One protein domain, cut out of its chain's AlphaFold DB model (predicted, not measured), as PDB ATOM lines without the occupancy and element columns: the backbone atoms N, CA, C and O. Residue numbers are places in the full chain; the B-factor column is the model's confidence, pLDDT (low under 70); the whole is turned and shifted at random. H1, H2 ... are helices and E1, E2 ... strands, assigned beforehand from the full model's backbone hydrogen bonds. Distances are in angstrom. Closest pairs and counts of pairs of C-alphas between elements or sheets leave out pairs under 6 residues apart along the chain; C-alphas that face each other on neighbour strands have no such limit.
ATOM      1  N   TRP A 266      37.012 -23.425  17.225       93.44
ATOM      2  CA  TRP A 266      36.397 -23.640  18.530       93.44
ATOM      3  C   TRP A 266      35.049 -22.932  18.602       93.44
ATOM      4  O   TRP A 266      34.956 -21.763  18.229       93.44
ATOM      5  N   ILE A 267      34.036 -23.620  19.125       91.94
ATOM      6  CA  ILE A 267      32.713 -23.054  19.395       91.94
ATOM      7  C   ILE A 267      32.560 -22.984  20.913       91.94
ATOM      8  O   ILE A 267      32.717 -24.001  21.586       91.94
ATOM      9  N   ASP A 268      32.328 -21.792  21.463       87.69
ATOM     10  CA  ASP A 268      32.098 -21.638  22.904       87.69
ATOM     11  C   ASP A 268      30.658 -21.977  23.324       87.69
ATOM     12  O   ASP A 268      29.793 -22.253  22.490       87.69
ATOM     13  N   ASP A 269      30.397 -21.942  24.633       86.19
ATOM     14  CA  ASP A 269      29.076 -22.226  25.211       86.19
ATOM     15  C   ASP A 269      27.995 -21.233  24.731       86.19
ATOM     16  O   ASP A 269      26.800 -21.529  24.783       86.19
ATOM     17  N   GLU A 270      28.397 -20.056  24.238       88.31
ATOM     18  CA  GLU A 270      27.510 -19.055  23.642       88.31
ATOM     19  C   GLU A 270      27.308 -19.242  22.125       88.31
ATOM     20  O   GLU A 270      26.587 -18.458  21.501       88.31
ATOM     21  N   GLY A 271      27.919 -20.265  21.522       87.00
ATOM     22  CA  GLY A 271      27.847 -20.547  20.089       87.00
ATOM     23  C   GLY A 271      28.718 -19.630  19.227       87.00
ATOM     24  O   GLY A 271      28.504 -19.536  18.018       87.00
ATOM     25  N   ARG A 272      29.681 -18.910  19.809       88.50
ATOM     26  CA  ARG A 272      30.624 -18.070  19.063       88.50
ATOM     27  C   ARG A 272      31.756 -18.918  18.509       88.50
ATOM     28  O   ARG A 272      32.359 -19.726  19.208       88.50
ATOM     29  N   HIS A 273      32.072 -18.647  17.253       89.25
ATOM     30  CA  HIS A 273      33.087 -19.344  16.487       89.25
ATOM     31  C   HIS A 273      34.433 -18.624  16.584       89.25
ATOM     32  O   HIS A 273      34.525 -17.412  16.365       89.25
ATOM     33  N   PHE A 274      35.495 -19.372  16.862       88.44
ATOM     34  CA  PHE A 274      36.857 -18.858  16.911       88.44
ATOM     35  C   PHE A 274      37.792 -19.724  16.070       88.44
ATOM     36  O   PHE A 274      38.056 -20.870  16.423       88.44
ATOM     37  N   SER A 275      38.354 -19.153  15.002       90.69
ATOM     38  CA  SER A 275      39.405 -19.806  14.213       90.69
ATOM     39  C   SER A 275      40.788 -19.568  14.823       90.69
ATOM     40  O   SER A 275      41.178 -18.433  15.113       90.69
ATOM     41  N   GLU A 276      41.554 -20.644  14.964       88.19
ATOM     42  CA  GLU A 276      42.934 -20.658  15.451       88.19
ATOM     43  C   GLU A 276      43.974 -20.683  14.325       88.19
ATOM     44  O   GLU A 276      45.175 -20.786  14.591       88.19
ATOM     45  N   LYS A 277      43.539 -20.570  13.062       85.50
ATOM     46  CA  LYS A 277      44.412 -20.512  11.875       85.50
ATOM     47  C   LYS A 277      45.423 -21.670  11.820       85.50
ATOM     48  O   LYS A 277      46.574 -21.480  11.432       85.50
ATOM     49  N   GLY A 278      45.011 -22.856  12.271       84.31
ATOM     50  CA  GLY A 278      45.838 -24.066  12.340       84.31
ATOM     51  C   GLY A 278      46.902 -24.100  13.451       84.31
ATOM     52  O   GLY A 278      47.638 -25.078  13.545       84.31
ATOM     53  N   GLN A 279      47.008 -23.076  14.306       86.88
ATOM     54  CA  GLN A 279      47.962 -23.067  15.432       86.88
ATOM     55  C   GLN A 279      47.515 -23.937  16.612       86.88
ATOM     56  O   GLN A 279      48.334 -24.324  17.449       86.88
ATOM     57  N   LEU A 280      46.219 -24.218  16.683       94.31
ATOM     58  CA  LEU A 280      45.581 -25.139  17.608       94.31
ATOM     59  C   LEU A 280      44.473 -25.857  16.846       94.31
ATOM     60  O   LEU A 280      43.737 -25.223  16.091       94.31
ATOM     61  N   LEU A 281      44.396 -27.172  17.027       96.25
ATOM     62  CA  LEU A 281      43.368 -28.016  16.439       96.25
ATOM     63  C   LEU A 281      42.548 -28.649  17.563       96.25
ATOM     64  O   LEU A 281      43.096 -28.959  18.622       96.25
ATOM     65  N   PHE A 282      41.260 -28.859  17.319       96.75
ATOM     66  CA  PHE A 282      40.308 -29.425  18.269       96.75
ATOM     67  C   PHE A 282      39.649 -30.675  17.673       96.75
ATOM     68  O   PHE A 282      38.901 -30.524  16.699       96.75
ATOM     69  N   PRO A 283      39.886 -31.874  18.241       96.56
ATOM     70  CA  PRO A 283      39.287 -33.122  17.770       96.56
ATOM     71  C   PRO A 283      37.769 -33.084  17.925       96.56
ATOM     72  O   PRO A 283      37.225 -32.243  18.655       96.56
ATOM     73  N   ASP A 284      37.063 -33.957  17.219       94.69
ATOM     74  CA  ASP A 284      35.619 -34.043  17.359       94.69
ATOM     75  C   ASP A 284      35.236 -34.504  18.768       94.69
ATOM     76  O   ASP A 284      35.883 -35.369  19.358       94.69
ATOM     77  N   GLY A 285      34.209 -33.876  19.341       93.06
ATOM     78  CA  GLY A 285      33.816 -34.116  20.734       93.06
ATOM     79  C   GLY A 285      34.767 -33.554  21.800       93.06
ATOM     80  O   GLY A 285      34.651 -33.936  22.960       93.06
ATOM     81  N   TYR A 286      35.706 -32.660  21.456       95.56
ATOM     82  CA  TYR A 286      36.574 -32.024  22.455       95.56
ATOM     83  C   TYR A 286      35.760 -31.225  23.488       95.56
ATOM     84  O   TYR A 286      35.007 -30.315  23.131       95.56
ATOM     85  N   GLU A 287      35.974 -31.515  24.772       93.12
ATOM     86  CA  GLU A 287      35.335 -30.826  25.895       93.12
ATOM     87  C   GLU A 287      36.362 -30.208  26.853       93.12
ATOM     88  O   GLU A 287      37.472 -30.710  27.043       93.12
ATOM     89  N   LEU A 288      35.960 -29.116  27.508       94.25
ATOM     90  CA  LEU A 288      36.711 -28.551  28.627       94.25
ATOM     91  C   LEU A 288      36.615 -29.453  29.859       94.25
ATOM     92  O   LEU A 288      35.560 -30.017  30.160       94.25
ATOM     93  N   ASP A 289      37.695 -29.513  30.638       91.00
ATOM     94  CA  ASP A 289      37.694 -30.218  31.916       91.00
ATOM     95  C   ASP A 289      36.870 -29.432  32.951       91.00
ATOM     96  O   ASP A 289      37.329 -28.465  33.570       91.00
ATOM     97  N   LYS A 290      35.626 -29.875  33.150       89.62
ATOM     98  CA  LYS A 290      34.671 -29.294  34.107       89.62
ATOM     99  C   LYS A 290      35.075 -29.541  35.568       89.62
ATOM    100  O   LYS A 290      34.637 -28.798  36.453       89.62
ATOM    101  N   HIS A 291      35.898 -30.555  35.840       88.81
ATOM    102  CA  HIS A 291      36.371 -30.878  37.187       88.81
ATOM    103  C   HIS A 291      37.539 -29.976  37.592       88.81
ATOM    104  O   HIS A 291      37.615 -29.537  38.744       88.81
ATOM    105  N   ASN A 292      38.406 -29.623  36.644       87.94
ATOM    106  CA  ASN A 292      39.546 -28.746  36.879       87.94
ATOM    107  C   ASN A 292      39.265 -27.288  36.494       87.94
ATOM    108  O   ASN A 292      39.841 -26.737  35.555       87.94
ATOM    109  N   LYS A 293      38.438 -26.605  37.295       87.12
ATOM    110  CA  LYS A 293      38.097 -25.185  37.073       87.12
ATOM    111  C   LYS A 293      39.307 -24.242  37.028       87.12
ATOM    112  O   LYS A 293      39.211 -23.166  36.451       87.12
ATOM    113  N   ALA A 294      40.430 -24.616  37.647       84.12
ATOM    114  CA  ALA A 294      41.647 -23.808  37.624       84.12
ATOM    115  C   ALA A 294      42.390 -23.903  36.282       84.12
ATOM    116  O   ALA A 294      43.094 -22.965  35.909       84.12
ATOM    117  N   ARG A 295      42.269 -25.034  35.574       89.62
ATOM    118  CA  ARG A 295      42.943 -25.308  34.297       89.62
ATOM    119  C   ARG A 295      42.034 -26.120  33.364       89.62
ATOM    120  O   ARG A 295      42.321 -27.291  33.117       89.62
ATOM    121  N   PRO A 296      40.954 -25.513  32.848       94.38
ATOM    122  CA  PRO A 296      39.918 -26.240  32.120       94.38
ATOM    123  C   PRO A 296      40.327 -26.660  30.700       94.38
ATOM    124  O   PRO A 296      39.558 -27.347  30.041       94.38
ATOM    125  N   TRP A 297      41.504 -26.247  30.206       96.12
ATOM    126  CA  TRP A 297      41.966 -26.509  28.837       96.12
ATOM    127  C   TRP A 297      43.006 -27.640  28.797       96.12
ATOM    128  O   TRP A 297      44.206 -27.346  28.892       96.12
ATOM    129  N   PRO A 298      42.603 -28.917  28.685       96.38
ATOM    130  CA  PRO A 298      43.542 -30.010  28.455       96.38
ATOM    131  C   PRO A 298      44.169 -29.929  27.057       96.38
ATOM    132  O   PRO A 298      43.592 -29.394  26.118       96.38
ATOM    133  N   CYS A 299      45.377 -30.458  26.893       97.25
ATOM    134  CA  CYS A 299      45.917 -30.687  25.560       97.25
ATOM    135  C   CYS A 299      45.097 -31.793  24.883       97.25
ATOM    136  O   CYS A 299      44.915 -32.842  25.499       97.25
ATOM    137  N   PRO A 300      44.626 -31.604  23.637       97.06
ATOM    138  CA  PRO A 300      43.806 -32.610  22.976       97.06
ATOM    139  C   PRO A 300      44.592 -33.846  22.530       97.06
ATOM    140  O   PRO A 300      43.978 -34.778  22.041       97.06
ATOM    141  N   ILE A 301      45.922 -33.889  22.647       96.94
ATOM    142  CA  ILE A 301      46.707 -35.070  22.256       96.94
ATOM    143  C   ILE A 301      46.770 -36.049  23.431       96.94
ATOM    144  O   ILE A 301      47.186 -35.672  24.526       96.94
ATOM    145  N   ASP A 302      46.374 -37.298  23.196       94.00
ATOM    146  CA  ASP A 302      46.170 -38.347  24.206       94.00
ATOM    147  C   ASP A 302      47.398 -38.621  25.102       94.00
ATOM    148  O   ASP A 302      47.281 -38.795  26.329       94.00
ATOM    149  N   ASP A 303      48.592 -38.609  24.515       91.19
ATOM    150  CA  ASP A 303      49.876 -38.779  25.197       91.19
ATOM    151  C   ASP A 303      50.342 -37.524  25.961       91.19
ATOM    152  O   ASP A 303      51.205 -37.604  26.846       91.19
ATOM    153  N   CYS A 304      49.724 -36.368  25.706       92.81
ATOM    154  CA  CYS A 304      50.131 -35.086  26.249       92.81
ATOM    155  C   CYS A 304      49.269 -34.681  27.448       92.81
ATOM    156  O   CYS A 304      48.123 -34.262  27.327       92.81
ATOM    157  N   LYS A 305      49.849 -34.720  28.651       91.88
ATOM    158  CA  LYS A 305      49.140 -34.396  29.906       91.88
ATOM    159  C   LYS A 305      49.111 -32.898  30.250       91.88
ATOM    160  O   LYS A 305      48.978 -32.529  31.417       91.88
ATOM    161  N   GLY A 306      49.300 -32.022  29.263       90.75
ATOM    162  CA  GLY A 306      49.289 -30.572  29.471       90.75
ATOM    163  C   GLY A 306      47.891 -30.061  29.827       90.75
ATOM    164  O   GLY A 306      46.930 -30.433  29.172       90.75
ATOM    165  N   VAL A 307      47.781 -29.190  30.834       94.31
ATOM    166  CA  VAL A 307      46.524 -28.518  31.217       94.31
ATOM    167  C   VAL A 307      46.763 -27.025  31.436       94.31
ATOM    168  O   VAL A 307      47.735 -26.629  32.095       94.31
ATOM    169  N   TYR A 308      45.871 -26.194  30.898       93.31
ATOM    170  CA  TYR A 308      46.071 -24.751  30.768       93.31
ATOM    171  C   TYR A 308      44.901 -23.935  31.318       93.31
ATOM    172  O   TYR A 308      43.751 -24.370  31.330       93.31
ATOM    173  N   ILE A 309      45.218 -22.726  31.790       88.25
ATOM    174  CA  ILE A 309      44.237 -21.796  32.366       88.25
ATOM    175  C   ILE A 309      43.397 -21.170  31.250       88.25
ATOM    176  O   ILE A 309      42.178 -21.074  31.370       88.25
ATOM    177  N   ARG A 310      44.042 -20.763  30.149       89.56
ATOM    178  CA  ARG A 310      43.385 -20.116  29.008       89.56
ATOM    179  C   ARG A 310      43.638 -20.891  27.721       89.56
ATOM    180  O   ARG A 310      44.729 -21.418  27.510       89.56
ATOM    181  N   ARG A 311      42.678 -20.815  26.795       92.50
ATOM    182  CA  ARG A 311      42.804 -21.294  25.406       92.50
ATOM    183  C   ARG A 311      44.084 -20.810  24.720       92.50
ATOM    184  O   ARG A 311      44.750 -21.566  24.026       92.50
ATOM    185  N   GLN A 312      44.458 -19.555  24.967       88.00
ATOM    186  CA  GLN A 312      45.666 -18.944  24.414       88.00
ATOM    187  C   GLN A 312      46.953 -19.633  24.899       88.00
ATOM    188  O   GLN A 312      47.898 -19.785  24.127       88.00
ATOM    189  N   ASP A 313      46.980 -20.077  26.158       87.94
ATOM    190  CA  ASP A 313      48.126 -20.785  26.731       87.94
ATOM    191  C   ASP A 313      48.223 -22.203  26.130       87.94
ATOM    192  O   ASP A 313      49.314 -22.648  25.764       87.94
ATOM    193  N   LEU A 314      47.072 -22.865  25.922       93.56
ATOM    194  CA  LEU A 314      46.984 -24.129  25.183       93.56
ATOM    195  C   LEU A 314      47.484 -23.974  23.738       93.56
ATOM    196  O   LEU A 314      48.289 -24.786  23.293       93.56
ATOM    197  N   ARG A 315      47.092 -22.917  23.017       90.00
ATOM    198  CA  ARG A 315      47.578 -22.652  21.650       90.00
ATOM    199  C   ARG A 315      49.097 -22.501  21.585       90.00
ATOM    200  O   ARG A 315      49.748 -23.077  20.710       90.00
ATOM    201  N   CYS A 316      49.676 -21.747  22.519       84.62
ATOM    202  CA  CYS A 316      51.127 -21.581  22.618       84.62
ATOM    203  C   CYS A 316      51.833 -22.915  22.883       84.62
ATOM    204  O   CYS A 316      52.887 -23.184  22.311       84.62
ATOM    205  N   HIS A 317      51.263 -23.763  23.737       90.50
ATOM    206  CA  HIS A 317      51.780 -25.108  23.949       90.50
ATOM    207  C   HIS A 317      51.662 -25.978  22.694       90.50
ATOM    208  O   HIS A 317      52.655 -26.577  22.284       90.50
ATOM    209  N   PHE A 318      50.473 -26.032  22.094       92.88
ATOM    210  CA  PHE A 318      50.133 -26.947  21.014       92.88
ATOM    211  C   PHE A 318      51.030 -26.736  19.797       92.88
ATOM    212  O   PHE A 318      51.733 -27.654  19.373       92.88
ATOM    213  N   SER A 319      51.114 -25.488  19.333       85.31
ATOM    214  CA  SER A 319      51.998 -25.088  18.234       85.31
ATOM    215  C   SER A 319      53.470 -25.413  18.514       85.31
ATOM    216  O   SER A 319      54.172 -25.884  17.631       85.31
ATOM    217  N   ARG A 320      53.964 -25.243  19.746       83.75
ATOM    218  CA  ARG A 320      55.389 -25.447  20.070       83.75
ATOM    219  C   ARG A 320      55.778 -26.891  20.350       83.75
ATOM    220  O   ARG A 320      56.916 -27.278  20.091       83.75
ATOM    221  N   LYS A 321      54.897 -27.673  20.969       86.44
ATOM    222  CA  LYS A 321      55.195 -29.056  21.366       86.44
ATOM    223  C   LYS A 321      54.838 -30.062  20.288       86.44
ATOM    224  O   LYS A 321      55.525 -31.077  20.190       86.44
ATOM    225  N   HIS A 322      53.837 -29.750  19.474       91.50
ATOM    226  CA  HIS A 322      53.276 -30.675  18.501       91.50
ATOM    227  C   HIS A 322      53.425 -30.180  17.057       91.50
ATOM    228  O   HIS A 322      52.746 -30.682  16.172       91.50
ATOM    229  N   TYR A 323      54.330 -29.229  16.789       89.19
ATOM    230  CA  TYR A 323      54.628 -28.807  15.417       89.19
ATOM    231  C   TYR A 323      54.993 -29.985  14.516       89.19
ATOM    232  O   TYR A 323      55.594 -30.966  14.962       89.19
ATOM    233  N   ALA A 324      54.626 -29.854  13.242       89.00
ATOM    234  CA  ALA A 324      54.767 -30.878  12.216       89.00
ATOM    235  C   ALA A 324      54.121 -32.236  12.556       89.00
ATOM    236  O   ALA A 324      54.421 -33.229  11.893       89.00
ATOM    237  N   ALA A 325      53.286 -32.327  13.598       92.38
ATOM    238  CA  ALA A 325      52.642 -33.578  13.967       92.38
ATOM    239  C   ALA A 325      51.557 -33.954  12.959       92.38
ATOM    240  O   ALA A 325      50.771 -33.109  12.528       92.38
ATOM    241  N   MET A 326      51.495 -35.242  12.641       94.56
ATOM    242  CA  MET A 326      50.342 -35.878  12.020       94.56
ATOM    243  C   MET A 326      49.463 -36.456  13.121       94.56
ATOM    244  O   MET A 326      49.933 -37.231  13.960       94.56
ATOM    245  N   LEU A 327      48.197 -36.063  13.119       96.00
ATOM    246  CA  LEU A 327      47.232 -36.394  14.155       96.00
ATOM    247  C   LEU A 327      46.089 -37.213  13.554       96.00
ATOM    248  O   LEU A 327      45.596 -36.892  12.475       96.00
ATOM    249  N   ASN A 328      45.662 -38.253  14.263       95.81
ATOM    250  CA  ASN A 328      44.413 -38.957  13.994       95.81
ATOM    251  C   ASN A 328      43.358 -38.486  14.991       95.81
ATOM    252  O   ASN A 328      43.618 -38.526  16.192       95.81
ATOM    253  N   ASP A 329      42.183 -38.086  14.518       96.44
ATOM    254  CA  ASP A 329      41.043 -37.843  15.402       96.44
ATOM    255  C   ASP A 329      40.473 -39.177  15.900       96.44
ATOM    256  O   ASP A 329      40.135 -40.057  15.102       96.44
ATOM    257  N   ASN A 330      40.417 -39.346  17.219       95.06
ATOM    258  CA  ASN A 330      39.888 -40.547  17.860       95.06
ATOM    259  C   ASN A 330      38.364 -40.491  18.049       95.06
ATOM    260  O   ASN A 330      37.773 -41.504  18.423       95.06
ATOM    261  N   LEU A 331      37.728 -39.344  17.774       94.38
ATOM    262  CA  LEU A 331      36.287 -39.101  17.942       94.38
ATOM    263  C   LEU A 331      35.790 -39.216  19.391       94.38
ATOM    264  O   LEU A 331      34.596 -39.375  19.636       94.38
ATOM    265  N   ASP A 332      36.705 -39.137  20.352       94.12
ATOM    266  CA  ASP A 332      36.446 -39.159  21.794       94.12
ATOM    267  C   ASP A 332      36.865 -37.844  22.475       94.12
ATOM    268  O   ASP A 332      37.032 -37.787  23.693       94.12
ATOM    269  N   GLY A 333      37.067 -36.787  21.684       95.12
ATOM    270  CA  GLY A 333      37.623 -35.523  22.149       95.12
ATOM    271  C   GLY A 333      39.148 -35.507  22.256       95.12
ATOM    272  O   GLY A 333      39.696 -34.547  22.804       95.12
ATOM    273  N   THR A 334      39.850 -36.507  21.709       96.75
ATOM    274  CA  THR A 334      41.317 -36.544  21.655       96.75
ATOM    275  C   THR A 334      41.882 -36.821  20.257       96.75
ATOM    276  O   THR A 334      41.232 -37.372  19.371       96.75
ATOM    277  N   PHE A 335      43.140 -36.439  20.067       97.19
ATOM    278  CA  PHE A 335      43.979 -36.822  18.945       97.19
ATOM    279  C   PHE A 335      44.980 -37.886  19.374       97.19
ATOM    280  O   PHE A 335      45.628 -37.755  20.413       97.19
ATOM    281  N   LYS A 336      45.208 -38.864  18.501       95.88
ATOM    282  CA  LYS A 336      46.344 -39.779  18.582       95.88
ATOM    283  C   LYS A 336      47.496 -39.276  17.722       95.88
ATOM    284  O   LYS A 336      47.319 -38.957  16.545       95.88
ATOM    285  N   PHE A 337      48.692 -39.239  18.297       94.56
ATOM    286  CA  PHE A 337      49.909 -38.879  17.574       94.56
ATOM    287  C   PHE A 337      50.366 -40.019  16.645       94.56
ATOM    288  O   PHE A 337      50.550 -41.153  17.087       94.56
ATOM    289  N   LEU A 338      50.570 -39.723  15.356       91.69
ATOM    290  CA  LEU A 338      50.982 -40.714  14.347       91.69
ATOM    291  C   LEU A 338      52.449 -40.594  13.919       91.69
ATOM    292  O   LEU A 338      52.992 -41.512  13.307       91.69
ATOM    293  N   GLY A 339      53.089 -39.461  14.197       89.75
ATOM    294  CA  GLY A 339      54.436 -39.155  13.725       89.75
ATOM    295  C   GLY A 339      54.579 -37.700  13.295       89.75
ATOM    296  O   GLY A 339      53.663 -36.893  13.448       89.75
ATOM    297  N   TYR A 340      55.744 -37.367  12.746       89.88
ATOM    298  CA  TYR A 340      56.023 -36.048  12.181       89.88
ATOM    299  C   TYR A 340      56.123 -36.144  10.660       89.88
ATOM    300  O   TYR A 340      56.748 -37.077  10.156       89.88
ATOM    301  N   TYR A 341      55.523 -35.195   9.939       85.56
ATOM    302  CA  TYR A 341      55.623 -35.131   8.474       85.56
ATOM    303  C   TYR A 341      56.779 -34.248   7.986       85.56
ATOM    304  O   TYR A 341      57.087 -34.254   6.798       85.56
ATOM    305  N   ASP A 342      57.409 -33.497   8.891       82.06
ATOM    306  CA  ASP A 342      58.544 -32.621   8.607       82.06
ATOM    307  C   ASP A 342      59.695 -32.897   9.587       82.06
ATOM    308  O   ASP A 342      59.487 -33.373  10.713       82.06
ATOM    309  N   ASP A 343      60.928 -32.625   9.157       74.69
ATOM    310  CA  ASP A 343      62.125 -32.945   9.924       74.69
ATOM    311  C   ASP A 343      62.312 -31.981  11.095       74.69
ATOM    312  O   ASP A 343      62.640 -30.801  10.953       74.69
ATOM    313  N   ARG A 344      62.191 -32.522  12.306       69.62
ATOM    314  CA  ARG A 344      62.471 -31.776  13.535       69.62
ATOM    315  C   ARG A 344      63.970 -31.530  13.754       69.62
ATOM    316  O   ARG A 344      64.302 -30.702  14.598       69.62
ATOM    317  N   ARG A 345      64.861 -32.225  13.025       56.50
ATOM    318  CA  ARG A 345      66.332 -32.186  13.193       56.50
ATOM    319  C   ARG A 345      67.021 -31.007  12.503       56.50
ATOM    320  O   ARG A 345      68.186 -30.748  12.788       56.50
ATOM    321  N   GLY A 346      66.308 -30.231  11.681       51.62
ATOM    322  CA  GLY A 346      66.788 -28.934  11.177       51.62
ATOM    323  C   GLY A 346      66.939 -27.854  12.263       51.62
ATOM    324  O   GLY A 346      67.411 -26.750  11.992       51.62
ATOM    325  N   LEU A 347      66.544 -28.169  13.498       50.75
ATOM    326  CA  LEU A 347      66.711 -27.356  14.693       50.75
ATOM    327  C   LEU A 347      67.869 -27.980  15.479       50.75
ATOM    328  O   LEU A 347      67.787 -29.144  15.862       50.75
ATOM    329  N   PRO A 358      57.725 -23.677  11.679       65.44
ATOM    330  CA  PRO A 358      57.596 -23.566  10.224       65.44
ATOM    331  C   PRO A 358      56.485 -24.467   9.664       65.44
ATOM    332  O   PRO A 358      55.956 -24.192   8.591       65.44
ATOM    333  N   SER A 359      56.117 -25.507  10.419       82.81
ATOM    334  CA  SER A 359      55.176 -26.552  10.027       82.81
ATOM    335  C   SER A 359      54.140 -26.758  11.130       82.81
ATOM    336  O   SER A 359      54.469 -27.171  12.245       82.81
ATOM    337  N   LEU A 360      52.880 -26.426  10.836       88.81
ATOM    338  CA  LEU A 360      51.758 -26.571  11.765       88.81
ATOM    339  C   LEU A 360      51.316 -28.040  11.884       88.81
ATOM    340  O   LEU A 360      51.544 -28.823  10.972       88.81
ATOM    341  N   PRO A 361      50.680 -28.448  12.988       91.94
ATOM    342  CA  PRO A 361      50.085 -29.780  13.081       91.94
ATOM    343  C   PRO A 361      49.008 -29.981  12.000       91.94
ATOM    344  O   PRO A 361      48.323 -29.028  11.622       91.94
ATOM    345  N   ILE A 362      48.834 -31.213  11.522       93.81
ATOM    346  CA  ILE A 362      47.792 -31.589  10.553       93.81
ATOM    347  C   ILE A 362      46.999 -32.797  11.049       93.81
ATOM    348  O   ILE A 362      47.555 -33.677  11.706       93.81
ATOM    349  N   VAL A 363      45.712 -32.864  10.698       95.06
ATOM    350  CA  VAL A 363      44.889 -34.068  10.896       95.06
ATOM    351  C   VAL A 363      44.891 -34.893   9.615       95.06
ATOM    352  O   VAL A 363      44.796 -34.335   8.522       95.06
ATOM    353  N   VAL A 364      45.013 -36.211   9.736       94.50
ATOM    354  CA  VAL A 364      45.071 -37.149   8.606       94.50
ATOM    355  C   VAL A 364      44.139 -38.332   8.863       94.50
ATOM    356  O   VAL A 364      43.908 -38.699  10.014       94.50
TER     357      VAL A 364
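What this domain is: This is residues 266 to 347 and 358 to 364 of the 579 residues of an uncharacterized protein of Coniochaeta pulveracea (UniProt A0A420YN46). Little regular structure is present: loops make most of a body that holds one helix, H1, and a two-strand hairpin, E2 and E3, while residues 268 to 273 stick out. The printed part has 89 residues, 25 in named elements, in the order E1, H1, E2, E3; the class is mixed. It is compact, radius of gyration of the C-alphas 13.0 A, spanning 40 by 24 by 23 A.

Where its parts are: E1 is residues 273 to 275, 6.7 A long, from C-alpha 273 at (33.087, -19.344, 16.487). H1 is residues 311 to 321, 15.2 A. E2 is residues 325 to 329, 12.4 A. E3 is residues 335 to 340, 13.8 A, ending at C-alpha 340 at (56.023, -36.048, 12.181).

How they stand to each other: E1 is apart from H1, E2 and E3. In H1 every O i to N i+4 pair is within hydrogen-bond range. Hairpin E2 and E3 is antiparallel, 152 degrees, with N 328 and O 336 2.9 A apart.

The domain as a whole: The link E1 to H1 is long, 35 residues. Residues 348 to 357 are not printed; C-alphas 347 and 358 are 10.8 A apart. Residues 344 to 347 and 358 have pLDDT under 70.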